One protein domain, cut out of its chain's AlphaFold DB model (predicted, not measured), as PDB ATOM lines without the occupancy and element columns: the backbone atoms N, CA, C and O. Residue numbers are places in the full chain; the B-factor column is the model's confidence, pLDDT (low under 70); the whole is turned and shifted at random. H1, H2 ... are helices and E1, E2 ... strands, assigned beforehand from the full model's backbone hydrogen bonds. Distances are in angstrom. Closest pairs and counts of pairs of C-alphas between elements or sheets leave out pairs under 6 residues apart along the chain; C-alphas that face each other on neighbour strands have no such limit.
ATOM      1  N   LYS A   4      40.336 -36.045 -12.312       91.62
ATOM      2  CA  LYS A   4      40.279 -37.501 -12.181       91.62
ATOM      3  C   LYS A   4      38.859 -37.973 -11.860       91.62
ATOM      4  O   LYS A   4      38.347 -38.805 -12.596       91.62
ATOM      5  N   ASP A   5      38.217 -37.386 -10.847       94.06
ATOM      6  CA  ASP A   5      36.842 -37.759 -10.464       94.06
ATOM      7  C   ASP A   5      35.872 -37.574 -11.642       94.06
ATOM      8  O   ASP A   5      34.995 -38.397 -11.882       94.06
ATOM      9  N   TRP A   6      36.056 -36.497 -12.416       95.25
ATOM     10  CA  TRP A   6      35.245 -36.236 -13.605       95.25
ATOM     11  C   TRP A   6      35.473 -37.271 -14.717       95.25
ATOM     12  O   TRP A   6      34.505 -37.721 -15.322       95.25
ATOM     13  N   LEU A   7      36.723 -37.670 -14.982       95.12
ATOM     14  CA  LEU A   7      37.031 -38.707 -15.975       95.12
ATOM     15  C   LEU A   7      36.450 -40.069 -15.570       95.12
ATOM     16  O   LEU A   7      35.918 -40.776 -16.421       95.12
ATOM     17  N   GLU A   8      36.536 -40.425 -14.286       94.94
ATOM     18  CA  GLU A   8      35.969 -41.669 -13.750       94.94
ATOM     19  C   GLU A   8      34.445 -41.697 -13.893       94.94
ATOM     20  O   GLU A   8      33.896 -42.696 -14.358       94.94
ATOM     21  N   GLN A   9      33.769 -40.592 -13.568       95.12
ATOM     22  CA  GLN A   9      32.326 -40.473 -13.756       95.12
ATOM     23  C   GLN A   9      31.945 -40.567 -15.240       95.12
ATOM     24  O   GLN A   9      31.113 -41.390 -15.616       95.12
ATOM     25  N   LEU A  10      32.597 -39.780 -16.100       95.75
ATOM     26  CA  LEU A  10      32.287 -39.751 -17.527       95.75
ATOM     27  C   LEU A  10      32.525 -41.107 -18.205       95.75
ATOM     28  O   LEU A  10      31.790 -41.464 -19.117       95.75
ATOM     29  N   ALA A  11      33.522 -41.879 -17.767       94.81
ATOM     30  CA  ALA A  11      33.772 -43.224 -18.284       94.81
ATOM     31  C   ALA A  11      32.661 -44.232 -17.922       94.81
ATOM     32  O   ALA A  11      32.490 -45.219 -18.636       94.81
ATOM     33  N   GLY A  12      31.942 -44.003 -16.816       92.44
ATOM     34  CA  GLY A  12      30.827 -44.838 -16.361       92.44
ATOM     35  C   GLY A  12      29.453 -44.409 -16.884       92.44
ATOM     36  O   GLY A  12      28.516 -45.205 -16.836       92.44
ATOM     37  N   ASP A  13      29.329 -43.182 -17.389       92.81
ATOM     38  CA  ASP A  13      28.070 -42.637 -17.891       92.81
ATOM     39  C   ASP A  13      27.761 -43.087 -19.329       92.81
ATOM     40  O   ASP A  13      28.648 -43.292 -20.158       92.81
ATOM     41  N   SER A  14      26.467 -43.192 -19.646       87.81
ATOM     42  CA  SER A  14      25.973 -43.536 -20.993       87.81
ATOM     43  C   SER A  14      25.742 -42.316 -21.887       87.81
ATOM     44  O   SER A  14      25.478 -42.462 -23.080       87.81
ATOM     45  N   LEU A  15      25.746 -41.118 -21.300       92.44
ATOM     46  CA  LEU A  15      25.437 -39.856 -21.963       92.44
ATOM     47  C   LEU A  15      26.515 -38.832 -21.638       92.44
ATOM     48  O   LEU A  15      27.032 -38.792 -20.526       92.44
ATOM     49  N   SER A  16      26.807 -37.971 -22.606       94.06
ATOM     50  CA  SER A  16      27.681 -36.816 -22.425       94.06
ATOM     51  C   SER A  16      26.935 -35.536 -22.765       94.06
ATOM     52  O   SER A  16      26.006 -35.517 -23.577       94.06
ATOM     53  N   THR A  17      27.342 -34.452 -22.123       94.94
ATOM     54  CA  THR A  17      26.835 -33.109 -22.393       94.94
ATOM     55  C   THR A  17      27.789 -32.338 -23.306       94.94
ATOM     56  O   THR A  17      28.955 -32.697 -23.499       94.94
ATOM     57  N   GLU A  18      27.323 -31.210 -23.842       94.81
ATOM     58  CA  GLU A  18      28.195 -30.267 -24.556       94.81
ATOM     59  C   GLU A  18      29.346 -29.780 -23.661       94.81
ATOM     60  O   GLU A  18      30.488 -29.648 -24.106       94.81
ATOM     61  N   ARG A  19      29.078 -29.599 -22.362       94.44
ATOM     62  CA  ARG A  19      30.099 -29.227 -21.380       94.44
ATOM     63  C   ARG A  19      31.197 -30.282 -21.273       94.44
ATOM     64  O   ARG A  19      32.369 -29.913 -21.209       94.44
ATOM     65  N   ASP A  20      30.840 -31.565 -21.290       95.75
ATOM     66  CA  ASP A  20      31.825 -32.651 -21.254       95.75
ATOM     67  C   ASP A  20      32.708 -32.637 -22.501       95.75
ATOM     68  O   ASP A  20      33.923 -32.815 -22.404       95.75
ATOM     69  N   SER A  21      32.119 -32.331 -23.658       96.06
ATOM     70  CA  SER A  21      32.852 -32.203 -24.921       96.06
ATOM     71  C   SER A  21      33.892 -31.079 -24.860       96.06
ATOM     72  O   SER A  21      35.065 -31.299 -25.165       96.06
ATOM     73  N   LEU A  22      33.495 -29.892 -24.389       95.56
ATOM     74  CA  LEU A  22      34.399 -28.746 -24.228       95.56
ATOM     75  C   LEU A  22      35.512 -29.024 -23.209       95.56
ATOM     76  O   LEU A  22      36.670 -28.646 -23.416       95.56
ATOM     77  N   GLN A  23      35.176 -29.690 -22.104       95.81
ATOM     78  CA  GLN A  23      36.140 -30.017 -21.063       95.81
ATOM     79  C   GLN A  23      37.154 -31.067 -21.536       95.81
ATOM     80  O   GLN A  23      38.356 -30.869 -21.341       95.81
ATOM     81  N   MET A  24      36.699 -32.127 -22.210       95.94
ATOM     82  CA  MET A  24      37.578 -33.133 -22.810       95.94
ATOM     83  C   MET A  24      38.512 -32.504 -23.847       95.94
ATOM     84  O   MET A  24      39.718 -32.733 -23.799       95.94
ATOM     85  N   GLU A  25      37.989 -31.661 -24.744       95.69
ATOM     86  CA  GLU A  25      38.797 -30.960 -25.749       95.69
ATOM     87  C   GLU A  25      39.914 -30.127 -25.093       95.69
ATOM     88  O   GLU A  25      41.074 -30.186 -25.508       95.69
ATOM     89  N   SER A  26      39.588 -29.396 -24.022       94.94
ATOM     90  CA  SER A  26      40.556 -28.605 -23.252       94.94
ATOM     91  C   SER A  26      41.645 -29.470 -22.605       94.94
ATOM     92  O   SER A  26      42.827 -29.124 -22.666       94.94
ATOM     93  N   ILE A  27      41.273 -30.611 -22.016       94.00
ATOM     94  CA  ILE A  27      42.218 -31.552 -21.396       94.00
ATOM     95  C   ILE A  27      43.158 -32.141 -22.449       94.00
ATOM     96  O   ILE A  27      44.375 -32.061 -22.284       94.00
ATOM     97  N   LEU A  28      42.609 -32.668 -23.547       93.38
ATOM     98  CA  LEU A  28      43.380 -33.295 -24.623       93.38
ATOM     99  C   LEU A  28      44.406 -32.330 -25.227       93.38
ATOM    100  O   LEU A  28      45.563 -32.698 -25.434       93.38
ATOM    101  N   ARG A  29      44.026 -31.065 -25.427       93.25
ATOM    102  CA  ARG A  29      44.951 -30.029 -25.907       93.25
ATOM    103  C   ARG A  29      46.080 -29.744 -24.925       93.25
ATOM    104  O   ARG A  29      47.219 -29.588 -25.348       93.25
ATOM    105  N   ARG A  30      45.797 -29.720 -23.620       91.81
ATOM    106  CA  ARG A  30      46.816 -29.494 -22.579       91.81
ATOM    107  C   ARG A  30      47.820 -30.638 -22.453       91.81
ATOM    108  O   ARG A  30      48.941 -30.384 -22.029       91.81
ATOM    109  N   VAL A  31      47.439 -31.862 -22.814       88.56
ATOM    110  CA  VAL A  31      48.330 -33.038 -22.767       88.56
ATOM    111  C   VAL A  31      49.045 -33.317 -24.096       88.56
ATOM    112  O   VAL A  31      49.763 -34.306 -24.199       88.56
ATOM    113  N   GLY A  32      48.892 -32.444 -25.100       90.06
ATOM    114  CA  GLY A  32      49.675 -32.473 -26.343       90.06
ATOM    115  C   GLY A  32      48.868 -32.688 -27.625       90.06
ATOM    116  O   GLY A  32      49.395 -32.469 -28.717       90.06
ATOM    117  N   PHE A  33      47.578 -33.021 -27.541       90.94
ATOM    118  CA  PHE A  33      46.708 -33.152 -28.715       90.94
ATOM    119  C   PHE A  33      46.134 -31.789 -29.125       90.94
ATOM    120  O   PHE A  33      44.938 -31.527 -29.008       90.94
ATOM    121  N   ASN A  34      46.990 -30.890 -29.615       89.88
ATOM    122  CA  ASN A  34      46.651 -29.482 -29.888       89.88
ATOM    123  C   ASN A  34      45.466 -29.278 -30.848       89.88
ATOM    124  O   ASN A  34      44.763 -28.272 -30.762       89.88
ATOM    125  N   LYS A  35      45.234 -30.231 -31.757       91.62
ATOM    126  CA  LYS A  35      44.121 -30.206 -32.715       91.62
ATOM    127  C   LYS A  35      42.972 -31.148 -32.341       91.62
ATOM    128  O   LYS A  35      42.117 -31.407 -33.183       91.62
ATOM    129  N   ALA A  36      42.927 -31.641 -31.100       93.56
ATOM    130  CA  ALA A  36      41.806 -32.441 -30.626       93.56
ATOM    131  C   ALA A  36      40.485 -31.684 -30.814       93.56
ATOM    132  O   ALA A  36      40.401 -30.468 -30.561       93.56
ATOM    133  N   ARG A  37      39.475 -32.428 -31.267       94.88
ATOM    134  CA  ARG A  37      38.093 -31.979 -31.413       94.88
ATOM    135  C   ARG A  37      37.152 -32.978 -30.774       94.88
ATOM    136  O   ARG A  37      37.355 -34.183 -30.913       94.88
ATOM    137  N   VAL A  38      36.116 -32.476 -30.112       95.81
ATOM    138  CA  VAL A  38      35.046 -33.322 -29.580       95.81
ATOM    139  C   VAL A  38      33.706 -32.838 -30.110       95.81
ATOM    140  O   VAL A  38      33.352 -31.674 -29.948       95.81
ATOM    141  N   THR A  39      32.968 -33.721 -30.776       92.62
ATOM    142  CA  THR A  39      31.639 -33.417 -31.318       92.62
ATOM    143  C   THR A  39      30.735 -34.636 -31.219       92.62
ATOM    144  O   THR A  39      31.179 -35.756 -31.465       92.62
ATOM    145  N   CYS A  40      29.480 -34.429 -30.811       90.06
ATOM    146  CA  CYS A  40      28.485 -35.493 -30.627       90.06
ATOM    147  C   CYS A  40      28.983 -36.668 -29.760       90.06
ATOM    148  O   CYS A  40      28.709 -37.825 -30.066       90.06
ATOM    149  N   GLY A  41      29.762 -36.385 -28.709       92.75
ATOM    150  CA  GLY A  41      30.346 -37.418 -27.846       92.75
ATOM    151  C   GLY A  41      31.469 -38.235 -28.496       92.75
ATOM    152  O   GLY A  41      31.891 -39.235 -27.924       92.75
ATOM    153  N   MET A  42      31.976 -37.823 -29.659       95.88
ATOM    154  CA  MET A  42      33.085 -38.462 -30.371       95.88
ATOM    155  C   MET A  42      34.324 -37.568 -30.341       95.88
ATOM    156  O   MET A  42      34.245 -36.361 -30.575       95.88
ATOM    157  N   VAL A  43      35.470 -38.173 -30.057       96.31
ATOM    158  CA  VAL A  43      36.787 -37.550 -29.955       96.31
ATOM    159  C   VAL A  43      37.574 -37.835 -31.227       96.31
ATOM    160  O   VAL A  43      37.775 -38.987 -31.612       96.31
ATOM    161  N   TYR A  44      38.060 -36.764 -31.840       94.56
ATOM    162  CA  TYR A  44      38.883 -36.770 -33.039       94.56
ATOM    163  C   TYR A  44      40.261 -36.236 -32.657       94.56
ATOM    164  O   TYR A  44      40.388 -35.088 -32.216       94.56
ATOM    165  N   LEU A  45      41.289 -37.070 -32.796       91.31
ATOM    166  CA  LEU A  45      42.675 -36.700 -32.517       91.31
ATOM    167  C   LEU A  45      43.445 -36.628 -33.837       91.31
ATOM    168  O   LEU A  45      43.344 -37.518 -34.674       91.31
ATOM    169  N   ASP A  46      44.216 -35.562 -34.022       81.62
ATOM    170  CA  ASP A  46      45.024 -35.364 -35.229       81.62
ATOM    171  C   ASP A  46      46.104 -36.446 -35.338       81.62
ATOM    172  O   ASP A  46      46.912 -36.615 -34.424       81.62
ATOM    173  N   GLY A  47      46.085 -37.201 -36.435       75.56
ATOM    174  CA  GLY A  47      46.986 -38.333 -36.662       75.56
ATOM    175  C   GLY A  47      46.613 -39.631 -35.932       75.56
ATOM    176  O   GLY A  47      47.282 -40.639 -36.151       75.56
ATOM    177  N   ALA A  48      45.559 -39.646 -35.109       71.19
ATOM    178  CA  ALA A  48      44.958 -40.901 -34.659       71.19
ATOM    179  C   ALA A  48      43.965 -41.392 -35.719       71.19
ATOM    180  O   ALA A  48      43.404 -40.582 -36.451       71.19
ATOM    181  N   GLY A  49      43.787 -42.710 -35.818       79.94
ATOM    182  CA  GLY A  49      42.912 -43.343 -36.807       79.94
ATOM    183  C   GLY A  49      41.424 -43.038 -36.596       79.94
ATOM    184  O   GLY A  49      40.978 -41.900 -36.692       79.94
ATOM    185  N   GLU A  50      40.630 -44.076 -36.351       89.50
ATOM    186  CA  GLU A  50      39.181 -43.926 -36.181       89.50
ATOM    187  C   GLU A  50      38.829 -43.076 -34.938       89.50
ATOM    188  O   GLU A  50      39.478 -43.215 -33.893       89.50
ATOM    189  N   PRO A  51      37.791 -42.222 -35.010       92.94
ATOM    190  CA  PRO A  51      37.286 -41.481 -33.857       92.94
ATOM    191  C   PRO A  51      36.819 -42.421 -32.740       92.94
ATOM    192  O   PRO A  51      36.194 -43.451 -32.991       92.94
ATOM    193  N   ALA A  52      37.053 -42.032 -31.488       93.44
ATOM    194  CA  ALA A  52      36.647 -42.808 -30.315       93.44
ATOM    195  C   ALA A  52      35.567 -42.076 -29.517       93.44
ATOM    196  O   ALA A  52      35.537 -40.849 -29.491       93.44
ATOM    197  N   SER A  53      34.694 -42.807 -28.821       95.69
ATOM    198  CA  SER A  53      33.727 -42.154 -27.933       95.69
ATOM    199  C   SER A  53      34.439 -41.434 -26.780       95.69
ATOM    200  O   SER A  53      35.467 -41.896 -26.277       95.69
ATOM    201  N   ILE A  54      33.869 -40.322 -26.320       96.44
ATOM    202  CA  ILE A  54      34.370 -39.551 -25.179       96.44
ATOM    203  C   ILE A  54      34.459 -40.408 -23.909       96.44
ATOM    204  O   ILE A  54      35.413 -40.272 -23.147       96.44
ATOM    205  N   HIS A  55      33.527 -41.345 -23.734       96.56
ATOM    206  CA  HIS A  55      33.489 -42.289 -22.616       96.56
ATOM    207  C   HIS A  55      34.666 -43.270 -22.673       96.56
ATOM    208  O   HIS A  55      35.350 -43.498 -21.675       96.56
ATOM    209  N   SER A  56      34.968 -43.803 -23.862       94.69
ATOM    210  CA  SER A  56      36.120 -44.685 -24.076       94.69
ATOM    211  C   SER A  56      37.440 -43.958 -23.821       94.69
ATOM    212  O   SER A  56      38.308 -44.495 -23.133       94.69
ATOM    213  N   VAL A  57      37.577 -42.727 -24.324       94.19
ATOM    214  CA  VAL A  57      38.771 -41.897 -24.098       94.19
ATOM    215  C   VAL A  57      38.931 -41.561 -22.615       94.19
ATOM    216  O   VAL A  57      40.034 -41.681 -22.084       94.19
ATOM    217  N   ALA A  58      37.845 -41.214 -21.918       95.00
ATOM    218  CA  ALA A  58      37.876 -41.000 -20.474       95.00
ATOM    219  C   ALA A  58      38.364 -42.255 -19.732       95.00
ATOM    220  O   ALA A  58      39.280 -42.171 -18.915       95.00
ATOM    221  N   GLY A  59      37.840 -43.432 -20.089       93.94
ATOM    222  CA  GLY A  59      38.272 -44.708 -19.519       93.94
ATOM    223  C   GLY A  59      39.747 -45.037 -19.777       93.94
ATOM    224  O   GLY A  59      40.402 -45.601 -18.900       93.94
ATOM    225  N   MET A  60      40.296 -44.673 -20.940       91.44
ATOM    226  CA  MET A  60      41.729 -44.823 -21.229       91.44
ATOM    227  C   MET A  60      42.586 -43.920 -20.337       91.44
ATOM    228  O   MET A  60      43.531 -44.398 -19.716       91.44
ATOM    229  N   LEU A  61      42.217 -42.640 -20.217       89.62
ATOM    230  CA  LEU A  61      42.950 -41.658 -19.411       89.62
ATOM    231  C   LEU A  61      42.960 -41.998 -17.912       89.62
ATOM    232  O   LEU A  61      43.885 -41.606 -17.202       89.62
ATOM    233  N   VAL A  62      41.948 -42.723 -17.425       88.75
ATOM    234  CA  VAL A  62      41.907 -43.240 -16.048       88.75
ATOM    235  C   VAL A  62      42.813 -44.466 -15.871       88.75
ATOM    236  O   VAL A  62      43.442 -44.593 -14.824       88.75
ATOM    237  N   LYS A  63      42.880 -45.366 -16.865       78.75
ATOM    238  CA  LYS A  63      43.588 -46.659 -16.774       78.75
ATOM    239  C   LYS A  63      45.103 -46.583 -16.971       78.75
ATOM    240  O   LYS A  63      45.794 -47.478 -16.503       78.75
ATOM    241  N   GLU A  64      45.633 -45.564 -17.647       62.41
ATOM    242  CA  GLU A  64      47.086 -45.414 -17.876       62.41
ATOM    243  C   GLU A  64      47.867 -44.866 -16.654       62.41
ATOM    244  O   GLU A  64      48.864 -44.157 -16.806       62.41
ATOM    245  N   ARG A  65      47.443 -45.186 -15.424       48.50
ATOM    246  CA  ARG A  65      48.167 -44.850 -14.187       48.50
ATOM    247  C   ARG A  65      48.224 -45.995 -13.193       48.50
ATOM    248  O   ARG A  65      47.170 -46.619 -12.955       48.50
TER     249      ARG A  65
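Overview. This is residues 4 to 65 of the 65 residues of an uncharacterized protein of viral metagenome (UniProt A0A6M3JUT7). A small two-strand hairpin, E1 and E2, sits at the closed end of a V made by H2 and H3, which spread apart from near Ser 21 and Ile 54. H2 packs beside E1, H3 begins beside E2, and H1 packs steeply on H3, away from the hairpin. The printed part has 62 residues with three named helices and two named strands, in the order H1, H2, E1, E2, H3; the sheet E1 - E2 is antiparallel and the class is mostly helix. The whole is compact and rounded, with a radius of gyration of the C-alphas of 10.5 A and spans of 27 by 27 by 19 A.

Arrangement. Start at E1, residues 37 to 39, and E2, residues 42 to 44, an antiparallel hairpin at 157 degrees; N 37 and O 44 are 3.0 A apart and N 44 and O 37 2.8 A, within hydrogen-bond range. Residues 42 to 43 also pair, antiparallel, with residues 52 to 53. Look next at H2, residues 18 to 30: its closest C-alpha pair with E1 is Ser 21 and Val 38, 5.3 A. For H3, residues 54 to 63, and E2 it is Ile 54 and Met 42, 5.5 A. H2 and H3 are close but not clearly touching, the C-alphas of Ser 21 and Ile 54 being closest at 7.5 A, and run the same way at a steep tilt of 46 degrees. H1, residues 4 to 12, touches H3, closest at the C-alphas of Ala 11 and His 55, 4.4 A, and they run opposite ways at a steep tilt of 53 degrees. In H1, H2 and H3 every O i to N i+4 pair is within hydrogen-bond range.

Along the chain. Find C-alpha 4 at (40.279, -37.501, -12.181); from there H1 runs 12.7 A to C-alpha 12. H2 runs 18.7 A from C-alpha 18 at (28.195, -30.267, -24.556), E1 and E2 measure 6.6 A each, and H3 runs 14.4 A to C-alpha 63 at (43.588, -46.659, -16.774).

Size, cuts and confidence. The C-alphas of Asp 5 and Gly 47 are the two farthest apart, 28.1 A. The printed part has no cut and no long link. Mean pLDDT of the printed part is 91.0; look for values under 70 at residues 64 to 65.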